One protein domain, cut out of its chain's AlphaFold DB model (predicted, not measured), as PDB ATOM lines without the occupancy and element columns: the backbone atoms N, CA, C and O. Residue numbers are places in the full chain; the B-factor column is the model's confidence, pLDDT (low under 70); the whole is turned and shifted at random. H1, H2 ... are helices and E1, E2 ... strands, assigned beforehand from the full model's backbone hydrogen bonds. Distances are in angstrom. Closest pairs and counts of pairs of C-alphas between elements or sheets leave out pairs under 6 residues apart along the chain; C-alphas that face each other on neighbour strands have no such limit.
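AT A GLANCE: This is residues 30 to 77 of the 77 residues of a protein of Rhizopus azygosporus (UniProt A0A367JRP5). Little regular structure is here: a loose, winding chain with one short helix, H1, and one strand, E1, joined by a wide loop, residues 40 to 60. Residues 63 to 76 stick out as a free arm that turns back on itself. The printed part has 48 residues, with H1 before E1; the class is mixed, with 10 residues in named elements. The whole is loose, with a radius of gyration of the C-alphas of 12.9 A and spans of 33 by 29 by 17 A.

HOW THE PARTS SIT: Start at H1, residues 35 to 39, where 0 of 1 O i to N i+4 pairs and 2 of 2 O i to N i+3 pairs are within hydrogen-bond range. Then look to E1, residues 61 to 65, which pairs with no named strand. Their closest C-alphas, of Pro 35 and Ile 61, are 7.4 A apart.

IN THESE COORDINATES: Find C-alpha 35 at (-47.212, -37.834, 27.058); H1 runs 8.4 A from there. E1 runs 12.9 A to C-alpha 65 at (-43.266, -34.530, 41.326).

THE WHOLE: The farthest C-alphas, of Gly 31 and Ile 70, are 33.9 A apart. The printed part has no cut. The link from H1 to E1 is long. Residues 74 to 77 have pLDDT under 70.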
ATOM      1  N   SER A  30     -51.766 -41.493  21.043       97.38
ATOM      2  CA  SER A  30     -52.060 -41.602  19.613       97.38
ATOM      3  C   SER A  30     -50.866 -41.129  18.789       97.38
ATOM      4  O   SER A  30     -50.372 -40.021  18.997       97.38
ATOM      5  N   GLY A  31     -50.394 -41.953  17.850       95.81
ATOM      6  CA  GLY A  31     -49.303 -41.598  16.936       95.81
ATOM      7  C   GLY A  31     -48.088 -41.009  17.662       95.81
ATOM      8  O   GLY A  31     -47.569 -41.611  18.599       95.81
ATOM      9  N   THR A  32     -47.667 -39.812  17.248       96.19
ATOM     10  CA  THR A  32     -46.525 -39.069  17.812       96.19
ATOM     11  C   THR A  32     -46.895 -38.099  18.945       96.19
ATOM     12  O   THR A  32     -46.042 -37.344  19.411       96.19
ATOM     13  N   TYR A  33     -48.147 -38.102  19.417       97.19
ATOM     14  CA  TYR A  33     -48.618 -37.238  20.509       97.19
ATOM     15  C   TYR A  33     -48.275 -37.834  21.880       97.19
ATOM     16  O   TYR A  33     -49.159 -38.190  22.664       97.19
ATOM     17  N   TYR A  34     -46.979 -37.988  22.141       97.81
ATOM     18  CA  TYR A  34     -46.446 -38.603  23.350       97.81
ATOM     19  C   TYR A  34     -46.804 -37.815  24.624       97.81
ATOM     20  O   TYR A  34     -46.921 -36.588  24.588       97.81
ATOM     21  N   PRO A  35     -46.931 -38.489  25.781       97.75
ATOM     22  CA  PRO A  35     -47.212 -37.834  27.058       97.75
ATOM     23  C   PRO A  35     -46.137 -36.815  27.449       97.75
ATOM     24  O   PRO A  35     -46.458 -35.801  28.054       97.75
ATOM     25  N   GLN A  36     -44.879 -37.022  27.051       97.12
ATOM     26  CA  GLN A  36     -43.780 -36.086  27.303       97.12
ATOM     27  C   GLN A  36     -43.990 -34.724  26.632       97.12
ATOM     28  O   GLN A  36     -43.441 -33.734  27.100       97.12
ATOM     29  N   ASN A  37     -44.819 -34.627  25.590       96.81
ATOM     30  CA  ASN A  37     -45.042 -33.359  24.895       96.81
ATOM     31  C   ASN A  37     -45.683 -32.287  25.796       96.81
ATOM     32  O   ASN A  37     -45.557 -31.105  25.494       96.81
ATOM     33  N   ILE A  38     -46.322 -32.655  26.918       95.75
ATOM     34  CA  ILE A  38     -46.878 -31.668  27.864       95.75
ATOM     35  C   ILE A  38     -45.799 -30.909  28.649       95.75
ATOM     36  O   ILE A  38     -46.102 -29.885  29.258       95.75
ATOM     37  N   THR A  39     -44.551 -31.393  28.659       93.69
ATOM     38  CA  THR A  39     -43.441 -30.712  29.346       93.69
ATOM     39  C   THR A  39     -42.861 -29.568  28.514       93.69
ATOM     40  O   THR A  39     -41.973 -28.860  28.985       93.69
ATOM     41  N   VAL A  40     -43.327 -29.391  27.274       92.81
ATOM     42  CA  VAL A  40     -42.868 -28.357  26.345       92.81
ATOM     43  C   VAL A  40     -44.028 -27.420  26.028       92.81
ATOM     44  O   VAL A  40     -45.077 -27.839  25.550       92.81
ATOM     45  N   ASN A  41     -43.828 -26.125  26.270       91.88
ATOM     46  CA  ASN A  41     -44.780 -25.094  25.874       91.88
ATOM     47  C   ASN A  41     -44.406 -24.540  24.491       91.88
ATOM     48  O   ASN A  41     -43.638 -23.581  24.396       91.88
ATOM     49  N   ASN A  42     -44.927 -25.161  23.432       94.81
ATOM     50  CA  ASN A  42     -44.729 -24.706  22.058       94.81
ATOM     51  C   ASN A  42     -46.073 -24.622  21.305       94.81
ATOM     52  O   ASN A  42     -46.422 -25.535  20.558       94.81
ATOM     53  N   PRO A  43     -46.841 -23.528  21.469       94.25
ATOM     54  CA  PRO A  43     -48.185 -23.405  20.898       94.25
ATOM     55  C   PRO A  43     -48.197 -23.311  19.365       94.25
ATOM     56  O   PRO A  43     -49.235 -23.524  18.745       94.25
ATOM     57  N   THR A  44     -47.061 -22.988  18.740       96.25
ATOM     58  CA  THR A  44     -46.927 -22.963  17.275       96.25
ATOM     59  C   THR A  44     -46.733 -24.351  16.665       96.25
ATOM     60  O   THR A  44     -46.882 -24.511  15.458       96.25
ATOM     61  N   GLU A  45     -46.416 -25.352  17.485       96.00
ATOM     62  CA  GLU A  45     -46.194 -26.728  17.061       96.00
ATOM     63  C   GLU A  45     -47.423 -27.576  17.404       96.00
ATOM     64  O   GLU A  45     -47.676 -27.894  18.566       96.00
ATOM     65  N   GLN A  46     -48.194 -27.984  16.390       94.00
ATOM     66  CA  GLN A  46     -49.430 -28.758  16.589       94.00
ATOM     67  C   GLN A  46     -49.181 -30.088  17.327       94.00
ATOM     68  O   GLN A  46     -50.075 -30.615  18.001       94.00
ATOM     69  N   SER A  47     -47.975 -30.643  17.196       94.31
ATOM     70  CA  SER A  47     -47.577 -31.871  17.880       94.31
ATOM     71  C   SER A  47     -47.205 -31.687  19.355       94.31
ATOM     72  O   SER A  47     -47.112 -32.691  20.060       94.31
ATOM     73  N   SER A  48     -47.086 -30.448  19.861       96.12
ATOM     74  CA  SER A  48     -46.722 -30.112  21.253       96.12
ATOM     75  C   SER A  48     -47.862 -30.364  22.250       96.12
ATOM     76  O   SER A  48     -48.284 -29.486  23.001       96.12
ATOM     77  N   ARG A  49     -48.401 -31.582  22.232       96.75
ATOM     78  CA  ARG A  49     -49.491 -32.053  23.081       96.75
ATOM     79  C   ARG A  49     -49.425 -33.563  23.255       96.75
ATOM     80  O   ARG A  49     -48.922 -34.283  22.388       96.75
ATOM     81  N   TRP A  50     -50.013 -34.034  24.344       97.69
ATOM     82  CA  TRP A  50     -50.391 -35.432  24.504       97.69
ATOM     83  C   TRP A  50     -51.801 -35.657  23.953       97.69
ATOM     84  O   TRP A  50     -52.658 -34.770  23.990       97.69
ATOM     85  N   SER A  51     -52.062 -36.841  23.414       97.56
ATOM     86  CA  SER A  51     -53.414 -37.287  23.075       97.56
ATOM     87  C   SER A  51     -53.526 -38.771  23.331       97.56
ATOM     88  O   SER A  51     -52.687 -39.525  22.848       97.56
ATOM     89  N   SER A  52     -54.564 -39.187  24.050       97.62
ATOM     90  CA  SER A  52     -54.869 -40.597  24.258       97.62
ATOM     91  C   SER A  52     -55.173 -41.305  22.933       97.62
ATOM     92  O   SER A  52     -55.628 -40.697  21.962       97.62
ATOM     93  N   GLY A  53     -54.922 -42.612  22.896       97.62
ATOM     94  CA  GLY A  53     -55.273 -43.483  21.771       97.62
ATOM     95  C   GLY A  53     -56.755 -43.880  21.733       97.62
ATOM     96  O   GLY A  53     -57.222 -44.368  20.710       97.62
ATOM     97  N   SER A  54     -57.494 -43.663  22.825       95.88
ATOM     98  CA  SER A  54     -58.931 -43.943  22.965       95.88
ATOM     99  C   SER A  54     -59.663 -42.759  23.617       95.88
ATOM    100  O   SER A  54     -59.028 -41.832  24.124       95.88
ATOM    101  N   HIS A  55     -60.999 -42.790  23.601       94.31
ATOM    102  CA  HIS A  55     -61.890 -41.800  24.228       94.31
ATOM    103  C   HIS A  55     -62.788 -42.408  25.328       94.31
ATOM    104  O   HIS A  55     -63.814 -41.849  25.707       94.31
ATOM    105  N   ASP A  56     -62.430 -43.583  25.840       95.56
ATOM    106  CA  ASP A  56     -63.114 -44.162  26.995       95.56
ATOM    107  C   ASP A  56     -62.745 -43.448  28.314       95.56
ATOM    108  O   ASP A  56     -61.896 -42.559  28.373       95.56
ATOM    109  N   GLN A  57     -63.397 -43.848  29.403       95.31
ATOM    110  CA  GLN A  57     -63.203 -43.255  30.730       95.31
ATOM    111  C   GLN A  57     -61.960 -43.786  31.469       95.31
ATOM    112  O   GLN A  57     -61.756 -43.456  32.633       95.31
ATOM    113  N   SER A  58     -61.131 -44.611  30.821       96.25
ATOM    114  CA  SER A  58     -59.901 -45.161  31.407       96.25
ATOM    115  C   SER A  58     -58.653 -44.348  31.059       96.25
ATOM    116  O   SER A  58     -57.544 -44.750  31.400       96.25
ATOM    117  N   GLN A  59     -58.805 -43.209  30.372       97.69
ATOM    118  CA  GLN A  59     -57.664 -42.416  29.929       97.69
ATOM    119  C   GLN A  59     -57.098 -41.552  31.055       97.69
ATOM    120  O   GLN A  59     -57.817 -40.777  31.683       97.69
ATOM    121  N   TYR A  60     -55.792 -41.665  31.293       97.75
ATOM    122  CA  TYR A  60     -55.106 -40.938  32.356       97.75
ATOM    123  C   TYR A  60     -53.665 -40.598  31.983       97.75
ATOM    124  O   TYR A  60     -53.039 -41.239  31.139       97.75
ATOM    125  N   ILE A  61     -53.135 -39.602  32.684       98.00
ATOM    126  CA  ILE A  61     -51.710 -39.320  32.791       98.00
ATOM    127  C   ILE A  61     -51.398 -39.042  34.258       98.00
ATOM    128  O   ILE A  61     -52.138 -38.335  34.945       98.00
ATOM    129  N   THR A  62     -50.321 -39.626  34.759       97.88
ATOM    130  CA  THR A  62     -49.868 -39.443  36.135       97.88
ATOM    131  C   THR A  62     -48.546 -38.700  36.124       97.88
ATOM    132  O   THR A  62     -47.597 -39.102  35.451       97.88
ATOM    133  N   LEU A  63     -48.477 -37.607  36.882       96.94
ATOM    134  CA  LEU A  63     -47.268 -36.801  37.019       96.94
ATOM    135  C   LEU A  63     -46.550 -37.175  38.313       96.94
ATOM    136  O   LEU A  63     -47.160 -37.205  39.384       96.94
ATOM    137  N   LYS A  64     -45.244 -37.426  38.223       96.50
ATOM    138  CA  LYS A  64     -44.380 -37.601  39.389       96.50
ATOM    139  C   LYS A  64     -43.655 -36.296  39.667       96.50
ATOM    140  O   LYS A  64     -42.844 -35.845  38.859       96.50
ATOM    141  N   LEU A  65     -43.941 -35.723  40.828       95.94
ATOM    142  CA  LEU A  65     -43.266 -34.530  41.326       95.94
ATOM    143  C   LEU A  65     -41.893 -34.929  41.878       95.94
ATOM    144  O   LEU A  65     -41.761 -35.985  42.499       95.94
ATOM    145  N   GLU A  66     -40.874 -34.096  41.673       94.50
ATOM    146  CA  GLU A  66     -39.512 -34.387  42.155       94.50
ATOM    147  C   GLU A  66     -39.425 -34.459  43.685       94.50
ATOM    148  O   GLU A  66     -38.622 -35.202  44.248       94.50
ATOM    149  N   LYS A  67     -40.281 -33.693  44.361       94.19
ATOM    150  CA  LYS A  67     -40.426 -33.651  45.814       94.19
ATOM    151  C   LYS A  67     -41.901 -33.454  46.181       94.19
ATOM    152  O   LYS A  67     -42.657 -32.914  45.369       94.19
ATOM    153  N   PRO A  68     -42.329 -33.845  47.392       92.62
ATOM    154  CA  PRO A  68     -43.654 -33.494  47.889       92.62
ATOM    155  C   PRO A  68     -43.831 -31.969  47.930       92.62
ATOM    156  O   PRO A  68     -42.972 -31.256  48.451       92.62
ATOM    157  N   VAL A  69     -44.942 -31.472  47.391       90.19
ATOM    158  CA  VAL A  69     -45.279 -30.041  47.355       90.19
ATOM    159  C   VAL A  69     -46.765 -29.836  47.622       90.19
ATOM    160  O   VAL A  69     -47.571 -30.751  47.463       90.19
ATOM    161  N   ILE A  70     -47.131 -28.610  47.996       87.81
ATOM    162  CA  ILE A  70     -48.527 -28.175  48.025       87.81
ATOM    163  C   ILE A  70     -48.830 -27.563  46.657       87.81
ATOM    164  O   ILE A  70     -48.304 -26.506  46.311       87.81
ATOM    165  N   ALA A  71     -49.652 -28.245  45.864       86.00
ATOM    166  CA  ALA A  71     -50.106 -27.723  44.583       86.00
ATOM    167  C   ALA A  71     -51.212 -26.686  44.822       86.00
ATOM    168  O   ALA A  71     -52.321 -27.033  45.220       86.00
ATOM    169  N   CYS A  72     -50.893 -25.411  44.602       81.56
ATOM    170  CA  CYS A  72     -51.810 -24.307  44.898       81.56
ATOM    171  C   CYS A  72     -52.501 -23.733  43.655       81.56
ATOM    172  O   CYS A  72     -53.574 -23.161  43.784       81.56
ATOM    173  N   ASN A  73     -51.901 -23.860  42.466       76.50
ATOM    174  CA  ASN A  73     -52.447 -23.322  41.220       76.50
ATOM    175  C   ASN A  73     -52.147 -24.257  40.046       76.50
ATOM    176  O   ASN A  73     -51.032 -24.764  39.921       76.50
ATOM    177  N   TYR A  74     -53.126 -24.414  39.157       69.62
ATOM    178  CA  TYR A  74     -52.941 -24.993  37.831       69.62
ATOM    179  C   TYR A  74     -53.063 -23.871  36.802       69.62
ATOM    180  O   TYR A  74     -54.062 -23.150  36.788       69.62
ATOM    181  N   LYS A  75     -52.048 -23.700  35.954       68.56
ATOM    182  CA  LYS A  75     -52.099 -22.743  34.848       68.56
ATOM    183  C   LYS A  75     -52.253 -23.527  33.553       68.56
ATOM    184  O   LYS A  75     -51.326 -24.222  33.153       68.56
ATOM    185  N   HIS A  76     -53.419 -23.408  32.927       51.62
ATOM    186  CA  HIS A  76     -53.600 -23.826  31.542       51.62
ATOM    187  C   HIS A  76     -52.833 -22.818  30.679       51.62
ATOM    188  O   HIS A  76     -53.081 -21.613  30.792       51.62
ATOM    189  N   ILE A  77     -51.835 -23.291  29.936       48.59
ATOM    190  CA  ILE A  77     -51.058 -22.473  28.999       48.59
ATOM    191  C   ILE A  77     -51.750 -22.499  27.639       48.59
ATOM    192  O   ILE A  77     -52.358 -23.553  27.330       48.59
TER     193      ILE A  77